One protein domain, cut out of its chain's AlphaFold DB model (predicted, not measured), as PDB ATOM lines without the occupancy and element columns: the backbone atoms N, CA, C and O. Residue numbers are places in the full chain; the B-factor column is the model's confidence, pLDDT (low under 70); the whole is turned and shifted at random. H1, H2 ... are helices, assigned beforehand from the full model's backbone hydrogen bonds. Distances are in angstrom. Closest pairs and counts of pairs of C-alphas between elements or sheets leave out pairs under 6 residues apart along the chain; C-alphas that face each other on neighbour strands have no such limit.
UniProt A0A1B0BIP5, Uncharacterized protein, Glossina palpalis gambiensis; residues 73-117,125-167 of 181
ATOM      1  N   ARG A  73     136.115 127.976 167.795       59.81
ATOM      2  CA  ARG A  73     136.391 126.572 167.452       59.81
ATOM      3  C   ARG A  73     135.300 125.975 166.552       59.81
ATOM      4  O   ARG A  73     135.604 125.160 165.686       59.81
ATOM      5  N   SER A  74     134.045 126.397 166.728       59.97
ATOM      6  CA  SER A  74     132.890 125.950 165.939       59.97
ATOM      7  C   SER A  74     133.016 126.348 164.471       59.97
ATOM      8  O   SER A  74     132.723 125.524 163.610       59.97
ATOM      9  N   ARG A  75     133.524 127.552 164.168       63.25
ATOM     10  CA  ARG A  75     133.749 127.987 162.781       63.25
ATOM     11  C   ARG A  75     134.726 127.058 162.053       63.25
ATOM     12  O   ARG A  75     134.365 126.489 161.032       63.25
ATOM     13  N   ASN A  76     135.880 126.782 162.661       65.25
ATOM     14  CA  ASN A  76     136.866 125.853 162.097       65.25
ATOM     15  C   ASN A  76     136.315 124.414 161.958       65.25
ATOM     16  O   ASN A  76     136.650 123.681 161.028       65.25
ATOM     17  N   LYS A  77     135.421 123.999 162.868       67.12
ATOM     18  CA  LYS A  77     134.729 122.703 162.778       67.12
ATOM     19  C   LYS A  77     133.732 122.646 161.608       67.12
ATOM     20  O   LYS A  77     133.580 121.586 161.011       67.12
ATOM     21  N   ARG A  78     133.061 123.752 161.266       63.66
ATOM     22  CA  ARG A  78     132.146 123.815 160.108       63.66
ATOM     23  C   ARG A  78     132.912 123.744 158.794       63.66
ATOM     24  O   ARG A  78     132.528 122.964 157.929       63.66
ATOM     25  N   ASP A  79     134.023 124.468 158.692       71.31
ATOM     26  CA  ASP A  79     134.865 124.461 157.490       71.31
ATOM     27  C   ASP A  79     135.469 123.067 157.246       71.31
ATOM     28  O   ASP A  79     135.407 122.534 156.140       71.31
ATOM     29  N   THR A  80     135.959 122.403 158.300       74.81
ATOM     30  CA  THR A  80     136.448 121.016 158.200       74.81
ATOM     31  C   THR A  80     135.341 120.005 157.893       74.81
ATOM     32  O   THR A  80     135.590 119.062 157.145       74.81
ATOM     33  N   ALA A  81     134.123 120.190 158.415       74.62
ATOM     34  CA  ALA A  81     132.982 119.328 158.099       74.62
ATOM     35  C   ALA A  81     132.537 119.465 156.634       74.62
ATOM     36  O   ALA A  81     132.291 118.457 155.976       74.62
ATOM     37  N   MET A  82     132.496 120.692 156.105       79.50
ATOM     38  CA  MET A  82     132.212 120.953 154.692       79.50
ATOM     39  C   MET A  82     133.287 120.338 153.787       79.50
ATOM     40  O   MET A  82     132.967 119.690 152.793       79.50
ATOM     41  N   LEU A  83     134.562 120.466 154.159       81.19
ATOM     42  CA  LEU A  83     135.675 119.893 153.402       81.19
ATOM     43  C   LEU A  83     135.662 118.355 153.423       81.19
ATOM     44  O   LEU A  83     135.906 117.717 152.400       81.19
ATOM     45  N   ALA A  84     135.310 117.754 154.564       78.12
ATOM     46  CA  ALA A  84     135.105 116.312 154.674       78.12
ATOM     47  C   ALA A  84     133.948 115.831 153.783       78.12
ATOM     48  O   ALA A  84     134.125 114.861 153.046       78.12
ATOM     49  N   TYR A  85     132.818 116.545 153.790       82.56
ATOM     50  CA  TYR A  85     131.654 116.249 152.953       82.56
ATOM     51  C   TYR A  85     131.978 116.333 151.454       82.56
ATOM     52  O   TYR A  85     131.661 115.416 150.697       82.56
ATOM     53  N   ASN A  86     132.698 117.374 151.028       85.25
ATOM     54  CA  ASN A  86     133.160 117.508 149.645       85.25
ATOM     55  C   ASN A  86     134.080 116.344 149.241       85.25
ATOM     56  O   ASN A  86     133.948 115.801 148.144       85.25
ATOM     57  N   ALA A  87     134.967 115.906 150.141       87.00
ATOM     58  CA  ALA A  87     135.807 114.735 149.905       87.00
ATOM     59  C   ALA A  87     134.996 113.429 149.815       87.00
ATOM     60  O   ALA A  87     135.414 112.514 149.109       87.00
ATOM     61  N   ASP A  88     133.856 113.313 150.511       87.56
ATOM     62  CA  ASP A  88     132.994 112.118 150.461       87.56
ATOM     63  C   ASP A  88     132.285 112.013 149.108       87.56
ATOM     64  O   ASP A  88     132.212 110.932 148.523       87.56
ATOM     65  N   ILE A  89     131.795 113.142 148.588       90.44
ATOM     66  CA  ILE A  89     131.179 113.209 147.259       90.44
ATOM     67  C   ILE A  89     132.216 112.908 146.179       90.44
ATOM     68  O   ILE A  89     131.992 112.037 145.342       90.44
ATOM     69  N   ALA A  90     133.370 113.580 146.229       88.19
ATOM     70  CA  ALA A  90     134.430 113.393 145.245       88.19
ATOM     71  C   ALA A  90     134.920 111.938 145.206       88.19
ATOM     72  O   ALA A  90     135.089 111.377 144.129       88.19
ATOM     73  N   GLN A  91     135.082 111.292 146.365       89.75
ATOM     74  CA  GLN A  91     135.415 109.870 146.426       89.75
ATOM     75  C   GLN A  91     134.365 108.999 145.730       89.75
ATOM     76  O   GLN A  91     134.731 108.115 144.957       89.75
ATOM     77  N   LYS A  92     133.074 109.212 146.008       91.81
ATOM     78  CA  LYS A  92     132.000 108.410 145.403       91.81
ATOM     79  C   LYS A  92     132.003 108.529 143.884       91.81
ATOM     80  O   LYS A  92     131.900 107.508 143.213       91.81
ATOM     81  N   GLU A  93     132.181 109.739 143.361       90.69
ATOM     82  CA  GLU A  93     132.205 109.964 141.915       90.69
ATOM     83  C   GLU A  93     133.447 109.344 141.263       90.69
ATOM     84  O   GLU A  93     133.349 108.671 140.242       90.69
ATOM     85  N   ILE A  94     134.612 109.464 141.907       88.62
ATOM     86  CA  ILE A  94     135.847 108.828 141.430       88.62
ATOM     87  C   ILE A  94     135.697 107.303 141.389       88.62
ATOM     88  O   ILE A  94     136.085 106.677 140.408       88.62
ATOM     89  N   LEU A  95     135.130 106.692 142.431       90.06
ATOM     90  CA  LEU A  95     134.923 105.242 142.475       90.06
ATOM     91  C   LEU A  95     133.863 104.773 141.473       90.06
ATOM     92  O   LEU A  95     133.952 103.648 140.984       90.06
ATOM     93  N   ARG A  96     132.880 105.622 141.161       91.38
ATOM     94  CA  ARG A  96     131.854 105.355 140.150       91.38
ATOM     95  C   ARG A  96     132.446 105.325 138.740       91.38
ATOM     96  O   ARG A  96     132.145 104.399 137.998       91.38
ATOM     97  N   GLU A  97     133.289 106.297 138.402       90.75
ATOM     98  CA  GLU A  97     133.871 106.433 137.057       90.75
ATOM     99  C   GLU A  97     135.105 105.540 136.845       90.75
ATOM    100  O   GLU A  97     135.245 104.881 135.818       90.75
ATOM    101  N   PHE A  98     136.012 105.481 137.825       86.19
ATOM    102  CA  PHE A  98     137.296 104.776 137.702       86.19
ATOM    103  C   PHE A  98     137.319 103.395 138.376       86.19
ATOM    104  O   PHE A  98     138.304 102.658 138.258       86.19
ATOM    105  N   GLY A  99     136.245 103.026 139.072       86.75
ATOM    106  CA  GLY A  99     136.078 101.724 139.708       86.75
ATOM    107  C   GLY A  99     136.694 101.603 141.112       86.75
ATOM    108  O   GLY A  99     137.361 102.508 141.617       86.75
ATOM    109  N   PRO A 100     136.517 100.440 141.767       83.62
ATOM    110  CA  PRO A 100     136.841 100.234 143.184       83.62
ATOM    111  C   PRO A 100     138.344 100.180 143.494       83.62
ATOM    112  O   PRO A 100     138.733 100.166 144.658       83.62
ATOM    113  N   ARG A 101     139.199 100.119 142.465       82.19
ATOM    114  CA  ARG A 101     140.664 100.132 142.605       82.19
ATOM    115  C   ARG A 101     141.261 101.534 142.499       82.19
ATOM    116  O   ARG A 101     142.485 101.660 142.526       82.19
ATOM    117  N   ALA A 102     140.422 102.561 142.365       85.19
ATOM    118  CA  ALA A 102     140.892 103.926 142.261       85.19
ATOM    119  C   ALA A 102     141.570 104.392 143.543       85.19
ATOM    120  O   ALA A 102     141.079 104.185 144.653       85.19
ATOM    121  N   CYS A 103     142.725 105.025 143.370       88.00
ATOM    122  CA  CYS A 103     143.524 105.526 144.470       88.00
ATOM    123  C   CYS A 103     144.124 106.891 144.122       88.00
ATOM    124  O   CYS A 103     144.311 107.221 142.947       88.00
ATOM    125  N   VAL A 104     144.398 107.700 145.148       88.00
ATOM    126  CA  VAL A 104     144.896 109.073 144.988       88.00
ATOM    127  C   VAL A 104     146.217 109.239 145.728       88.00
ATOM    128  O   VAL A 104     146.339 108.944 146.915       88.00
ATOM    129  N   LEU A 105     147.215 109.762 145.022       87.06
ATOM    130  CA  LEU A 105     148.534 110.071 145.554       87.06
ATOM    131  C   LEU A 105     148.543 111.489 146.127       87.06
ATOM    132  O   LEU A 105     148.292 112.462 145.411       87.06
ATOM    133  N   VAL A 106     148.888 111.605 147.415       86.62
ATOM    134  CA  VAL A 106     148.927 112.891 148.136       86.62
ATOM    135  C   VAL A 106     149.851 113.881 147.434       86.62
ATOM    136  O   VAL A 106     149.482 115.031 147.218       86.62
ATOM    137  N   GLU A 107     151.063 113.439 147.100       85.75
ATOM    138  CA  GLU A 107     152.150 114.339 146.732       85.75
ATOM    139  C   GLU A 107     151.961 114.966 145.338       85.75
ATOM    140  O   GLU A 107     152.014 116.193 145.246       85.75
ATOM    141  N   PRO A 108     151.611 114.211 144.273       86.12
ATOM    142  CA  PRO A 108     151.260 114.804 142.983       86.12
ATOM    143  C   PRO A 108     150.028 115.713 143.075       86.12
ATOM    144  O   PRO A 108     150.051 116.819 142.539       86.12
ATOM    145  N   CYS A 109     148.986 115.304 143.810       87.75
ATOM    146  CA  CYS A 109     147.779 116.118 143.984       87.75
ATOM    147  C   CYS A 109     148.104 117.442 144.692       87.75
ATOM    148  O   CYS A 109     147.730 118.511 144.221       87.75
ATOM    149  N   ARG A 110     148.888 117.397 145.777       87.06
ATOM    150  CA  ARG A 110     149.318 118.570 146.552       87.06
ATOM    151  C   ARG A 110     150.170 119.535 145.734       87.06
ATOM    152  O   ARG A 110     149.951 120.745 145.803       87.06
ATOM    153  N   VAL A 111     151.147 119.022 144.987       85.94
ATOM    154  CA  VAL A 111     152.043 119.845 144.162       85.94
ATOM    155  C   VAL A 111     151.257 120.584 143.086       85.94
ATOM    156  O   VAL A 111     151.536 121.749 142.836       85.94
ATOM    157  N   HIS A 112     150.259 119.943 142.477       83.50
ATOM    158  CA  HIS A 112     149.425 120.585 141.465       83.50
ATOM    159  C   HIS A 112     148.365 121.514 142.074       83.50
ATOM    160  O   HIS A 112     148.174 122.616 141.569       83.50
ATOM    161  N   ALA A 113     147.779 121.152 143.220       85.38
ATOM    162  CA  ALA A 113     146.789 121.977 143.910       85.38
ATOM    163  C   ALA A 113     147.367 123.263 144.515       85.38
ATOM    164  O   ALA A 113     146.680 124.276 144.595       85.38
ATOM    165  N   SER A 114     148.633 123.238 144.934       84.19
ATOM    166  CA  SER A 114     149.319 124.402 145.512       84.19
ATOM    167  C   SER A 114     149.840 125.399 144.474       84.19
ATOM    168  O   SER A 114     150.369 126.444 144.856       84.19
ATOM    169  N   ARG A 115     149.702 125.118 143.170       77.56
ATOM    170  CA  ARG A 115     150.190 126.030 142.130       77.56
ATOM    171  C   ARG A 115     149.391 127.336 142.150       77.56
ATOM    172  O   ARG A 115     148.156 127.285 142.100       77.56
ATOM    173  N   PRO A 116     150.063 128.502 142.201       65.56
ATOM    174  CA  PRO A 116     149.391 129.792 142.188       65.56
ATOM    175  C   PRO A 116     148.608 129.952 140.888       65.56
ATOM    176  O   PRO A 116     149.101 129.702 139.791       65.56
ATOM    177  N   GLY A 117     147.345 130.338 141.029       64.62
ATOM    178  CA  GLY A 117     146.410 130.447 139.918       64.62
ATOM    179  C   GLY A 117     146.435 131.814 139.330       64.62
ATOM    180  O   GLY A 117     145.484 132.552 139.552       64.62
ATOM    181  N   ASN A 125     153.736 122.327 134.091       74.12
ATOM    182  CA  ASN A 125     155.062 121.789 133.774       74.12
ATOM    183  C   ASN A 125     154.944 120.342 133.260       74.12
ATOM    184  O   ASN A 125     155.324 119.390 133.941       74.12
ATOM    185  N   TRP A 126     154.422 120.184 132.042       80.06
ATOM    186  CA  TRP A 126     154.274 118.924 131.323       80.06
ATOM    187  C   TRP A 126     155.560 118.088 131.295       80.06
ATOM    188  O   TRP A 126     155.458 116.886 131.535       80.06
ATOM    189  N   PRO A 127     156.772 118.667 131.125       82.56
ATOM    190  CA  PRO A 127     158.003 117.879 131.156       82.56
ATOM    191  C   PRO A 127     158.197 117.125 132.477       82.56
ATOM    192  O   PRO A 127     158.602 115.968 132.467       82.56
ATOM    193  N   GLN A 128     157.854 117.758 133.602       80.69
ATOM    194  CA  GLN A 128     157.990 117.171 134.935       80.69
ATOM    195  C   GLN A 128     156.890 116.136 135.220       80.69
ATOM    196  O   GLN A 128     157.138 115.111 135.851       80.69
ATOM    197  N   VAL A 129     155.666 116.380 134.740       83.06
ATOM    198  CA  VAL A 129     154.561 115.413 134.851       83.06
ATOM    199  C   VAL A 129     154.902 114.143 134.077       83.06
ATOM    200  O   VAL A 129     154.781 113.042 134.609       83.06
ATOM    201  N   PHE A 130     155.382 114.285 132.842       85.81
ATOM    202  CA  PHE A 130     155.729 113.144 132.002       85.81
ATOM    203  C   PHE A 130     157.001 112.429 132.462       85.81
ATOM    204  O   PHE A 130     157.060 111.204 132.349       85.81
ATOM    205  N   SER A 131     157.995 113.135 133.017       82.94
ATOM    206  CA  SER A 131     159.168 112.481 133.612       82.94
ATOM    207  C   SER A 131     158.761 111.606 134.795       82.94
ATOM    208  O   SER A 131     159.083 110.423 134.816       82.94
ATOM    209  N   ASN A 132     157.965 112.140 135.722       80.56
ATOM    210  CA  ASN A 132     157.497 111.404 136.899       80.56
ATOM    211  C   ASN A 132     156.529 110.266 136.532       80.56
ATOM    212  O   ASN A 132     156.564 109.202 137.145       80.56
ATOM    213  N   TYR A 133     155.713 110.450 135.491       81.25
ATOM    214  CA  TYR A 133     154.849 109.401 134.949       81.25
ATOM    215  C   TYR A 133     155.643 108.218 134.370       81.25
ATOM    216  O   TYR A 133     155.246 107.065 134.539       81.25
ATOM    217  N   LYS A 134     156.778 108.473 133.699       81.38
ATOM    218  CA  LYS A 134     157.628 107.410 133.131       81.38
ATOM    219  C   LYS A 134     158.250 106.518 134.206       81.38
ATOM    220  O   LYS A 134     158.356 105.317 133.976       81.38
ATOM    221  N   VAL A 135     158.622 107.094 135.352       79.81
ATOM    222  CA  VAL A 135     159.241 106.375 136.485       79.81
ATOM    223  C   VAL A 135     158.226 105.502 137.237       79.81
ATOM    224  O   VAL A 135     158.606 104.584 137.957       79.81
ATOM    225  N   GLN A 136     156.928 105.750 137.054       74.56
ATOM    226  CA  GLN A 136     155.879 105.050 137.784       74.56
ATOM    227  C   GLN A 136     155.635 103.622 137.259       74.56
ATOM    228  O   GLN A 136     155.753 103.358 136.061       74.56
ATOM    229  N   SER A 137     155.256 102.686 138.138       74.81
ATOM    230  CA  SER A 137     154.978 101.293 137.747       74.81
ATOM    231  C   SER A 137     153.711 101.176 136.883       74.81
ATOM    232  O   SER A 137     152.775 101.967 137.005       74.81
ATOM    233  N   THR A 138     153.653 100.187 135.986       67.94
ATOM    234  CA  THR A 138     152.587 100.044 134.969       67.94
ATOM    235  C   THR A 138     151.166 100.070 135.540       67.94
ATOM    236  O   THR A 138     150.297 100.693 134.940       67.94
ATOM    237  N   GLY A 139     150.934  99.488 136.721       70.75
ATOM    238  CA  GLY A 139     149.621  99.489 137.385       70.75
ATOM    239  C   GLY A 139     149.260 100.776 138.140       70.75
ATOM    240  O   GLY A 139     148.101 100.970 138.493       70.75
ATOM    241  N   THR A 140     150.221 101.668 138.399       74.62
ATOM    242  CA  THR A 140     150.023 102.884 139.216       74.62
ATOM    243  C   THR A 140     150.090 104.179 138.401       74.62
ATOM    244  O   THR A 140     149.749 105.255 138.898       74.62
ATOM    245  N   LYS A 141     150.461 104.078 137.119       82.31
ATOM    246  CA  LYS A 141     150.487 105.172 136.135       82.31
ATOM    247  C   LYS A 141     149.139 105.871 135.968       82.31
ATOM    248  O   LYS A 141     149.085 107.099 135.936       82.31
ATOM    249  N   GLN A 142     148.056 105.101 135.885       84.25
ATOM    250  CA  GLN A 142     146.703 105.644 135.735       84.25
ATOM    251  C   GLN A 142     146.315 106.513 136.941       84.25
ATOM    252  O   GLN A 142     145.822 107.629 136.781       84.25
ATOM    253  N   TRP A 143     146.636 106.048 138.149       86.06
ATOM    254  CA  TRP A 143     146.343 106.751 139.400       86.06
ATOM    255  C   TRP A 143     147.213 107.991 139.608       86.06
ATOM    256  O   TRP A 143     146.756 108.986 140.174       86.06
ATOM    257  N   TYR A 144     148.444 107.976 139.091       88.31
ATOM    258  CA  TYR A 144     149.291 109.165 139.051       88.31
ATOM    259  C   TYR A 144     148.649 110.291 138.237       88.31
ATOM    260  O   TYR A 144     148.522 111.406 138.743       88.31
ATOM    261  N   LEU A 145     148.184 110.001 137.016       88.31
ATOM    262  CA  LEU A 145     147.525 111.002 136.173       88.31
ATOM    263  C   LEU A 145     146.218 111.503 136.787       88.31
ATOM    264  O   LEU A 145     145.980 112.708 136.789       88.31
ATOM    265  N   LEU A 146     145.418 110.608 137.374       89.75
ATOM    266  CA  LEU A 146     144.210 110.992 138.104       89.75
ATOM    267  C   LEU A 146     144.529 111.976 139.241       89.75
ATOM    268  O   LEU A 146     143.868 112.999 139.387       89.75
ATOM    269  N   SER A 147     145.579 111.702 140.016       89.38
ATOM    270  CA  SER A 147     145.998 112.556 141.136       89.38
ATOM    271  C   SER A 147     146.478 113.933 140.668       89.38
ATOM    272  O   SER A 147     146.168 114.942 141.298       89.38
ATOM    273  N   VAL A 148     147.214 113.980 139.552       89.19
ATOM    274  CA  VAL A 148     147.640 115.230 138.907       89.19
ATOM    275  C   VAL A 148     146.429 116.028 138.422       89.19
ATOM    276  O   VAL A 148     146.352 117.224 138.690       89.19
ATOM    277  N   PHE A 149     145.471 115.368 137.769       88.56
ATOM    278  CA  PHE A 149     144.253 115.997 137.260       88.56
ATOM    279  C   PHE A 149     143.391 116.581 138.381       88.56
ATOM    280  O   PHE A 149     142.994 117.738 138.304       88.56
ATOM    281  N   ILE A 150     143.154 115.825 139.457       88.06
ATOM    282  CA  ILE A 150     142.396 116.310 140.622       88.06
ATOM    283  C   ILE A 150     143.086 117.528 141.244       88.06
ATOM    284  O   ILE A 150     142.422 118.507 141.582       88.06
ATOM    285  N   GLY A 151     144.416 117.492 141.369       87.00
ATOM    286  CA  GLY A 151     145.184 118.623 141.882       87.00
ATOM    287  C   GLY A 151     145.030 119.878 141.018       87.00
ATOM    288  O   GLY A 151     144.825 120.964 141.555       87.00
ATOM    289  N   ASP A 152     145.086 119.729 139.696       84.25
ATOM    290  CA  ASP A 152     144.995 120.841 138.741       84.25
ATOM    291  C   ASP A 152     143.564 121.396 138.601       84.25
ATOM    292  O   ASP A 152     143.377 122.607 138.504       84.25
ATOM    293  N   ALA A 153     142.550 120.527 138.653       83.31
ATOM    294  CA  ALA A 153     141.145 120.905 138.515       83.31
ATOM    295  C   ALA A 153     140.559 121.498 139.804       83.31
ATOM    296  O   ALA A 153     139.889 122.529 139.761       83.31
ATOM    297  N   VAL A 154     140.798 120.859 140.956       82.88
ATOM    298  CA  VAL A 154     140.152 121.242 142.223       82.88
ATOM    299  C   VAL A 154     140.938 122.311 142.973       82.88
ATOM    300  O   VAL A 154     140.350 123.153 143.645       82.88
ATOM    301  N   ARG A 155     142.269 122.302 142.838       82.12
ATOM    302  CA  ARG A 155     143.153 123.346 143.378       82.12
ATOM    303  C   ARG A 155     143.023 123.563 144.888       82.12
ATOM    304  O   ARG A 155     143.276 124.653 145.394       82.12
ATOM    305  N   ASP A 156     142.668 122.498 145.609       84.69
ATOM    306  CA  ASP A 156     142.494 122.507 147.057       84.69
ATOM    307  C   ASP A 156     143.397 121.466 147.743       84.69
ATOM    308  O   ASP A 156     143.205 120.249 147.658       84.69
ATOM    309  N   VAL A 157     144.427 121.957 148.433       86.50
ATOM    310  CA  VAL A 157     145.439 121.139 149.122       86.50
ATOM    311  C   VAL A 157     144.854 120.279 150.256       86.50
ATOM    312  O   VAL A 157     145.187 119.090 150.325       86.50
ATOM    313  N   PRO A 158     144.030 120.812 151.180       86.75
ATOM    314  CA  PRO A 158     143.382 119.996 152.203       86.75
ATOM    315  C   PRO A 158     142.471 118.908 151.619       86.75
ATOM    316  O   PRO A 158     142.472 117.800 152.159       86.75
ATOM    317  N   LEU A 159     141.775 119.153 150.501       88.25
ATOM    318  CA  LEU A 159     140.957 118.124 149.851       88.25
ATOM    319  C   LEU A 159     141.814 116.959 149.339       88.25
ATOM    320  O   LEU A 159     141.506 115.803 149.631       88.25
ATOM    321  N   CYS A 160     142.933 117.249 148.664       88.69
ATOM    322  CA  CYS A 160     143.895 116.231 148.223       88.69
ATOM    323  C   CYS A 160     144.367 115.334 149.381       88.69
ATOM    324  O   CYS A 160     144.484 114.118 149.223       88.69
ATOM    325  N   ARG A 161     144.618 115.917 150.563       89.06
ATOM    326  CA  ARG A 161     145.022 115.154 151.757       89.06
ATOM    327  C   ARG A 161     143.907 114.242 152.264       89.06
ATOM    328  O   ARG A 161     144.192 113.106 152.639       89.06
ATOM    329  N   LEU A 162     142.660 114.717 152.288       89.69
ATOM    330  CA  LEU A 162     141.526 113.896 152.723       89.69
ATOM    331  C   LEU A 162     141.228 112.760 151.739       89.69
ATOM    332  O   LEU A 162     141.018 111.630 152.177       89.69
ATOM    333  N   LEU A 163     141.264 113.035 150.433       89.12
ATOM    334  CA  LEU A 163     141.035 112.029 149.393       89.12
ATOM    335  C   LEU A 163     142.073 110.912 149.450       89.12
ATOM    336  O   LEU A 163     141.714 109.740 149.487       89.12
ATOM    337  N   ALA A 164     143.352 111.263 149.539       87.56
ATOM    338  CA  ALA A 164     144.421 110.277 149.617       87.56
ATOM    339  C   ALA A 164     144.415 109.478 150.935       87.56
ATOM    340  O   ALA A 164     144.800 108.312 150.949       87.56
ATOM    341  N   LYS A 165     143.931 110.065 152.042       88.31
ATOM    342  CA  LYS A 165     143.717 109.327 153.299       88.31
ATOM    343  C   LYS A 165     142.607 108.278 153.168       88.31
ATOM    344  O   LYS A 165     142.691 107.230 153.799       88.31
ATOM    345  N   ARG A 166     141.560 108.572 152.393       85.19
ATOM    346  CA  ARG A 166     140.408 107.679 152.200       85.19
ATOM    347  C   ARG A 166     140.626 106.638 151.100       85.19
ATOM    348  O   ARG A 166     140.090 105.542 151.205       85.19
ATOM    349  N   MET A 167     141.423 106.964 150.083       86.25
ATOM    350  CA  MET A 167     141.739 106.096 148.942       86.25
ATOM    351  C   MET A 167     143.258 105.893 148.803       86.25
ATOM    352  O   MET A 167     143.872 106.418 147.863       86.25
TER     353      MET A 167
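What this domain is: This is residues 73 to 117 and 125 to 167 of the 181 residues of an uncharacterized protein of Glossina palpalis gambiensis (UniProt A0A1B0BIP5). The long helix H1 crosses H5 on one side of a small core of H2, H4 and H5; its residues 73 to 79 stick out at one end of a flat outline, and H3 lies towards the other. The 88 printed residues hold five named helices, H1 to H5, all helix, compact, radius of gyration of the C-alphas 13.7 A, spans 45 by 32 by 16 A.

Where its parts are: H1, residues 73 to 98, begins at C-alpha (136.391, 126.572, 167.452) and is 36.9 A long. H2 is 106 to 113, H3 126 to 135, H4 141 to 154, 20.1 A, and H5 157 to 166, ending at (140.408, 107.679, 152.200).

How they stand to each other: H1 touches H5 with residues 83 to 91 alone, C-alphas of Ala 87 and Leu 163 closest at 5.9 A, a steep tilt of 60 degrees. H2 touches H4, C-alphas of Cys 109 and Gly 151 closest at 4.2 A. H2 touches H5, C-alphas of Arg 110 and Val 157 closest at 5.3 A. H4 and H5 touch only at the corner, only just, with 3 pairs of C-alphas within 8 A. The hairpin H3 and H4 only just touches, with 3 such pairs. In each helix every O i to N i+4 pair is within hydrogen-bond range.

The domain as a whole: Residues 118 to 124 are not printed, a gap of 13.7 A between C-alphas 117 and 125. Of the links printed whole, none is long. Residues 73 to 78, 116 to 117 and 138 have pLDDT under 70.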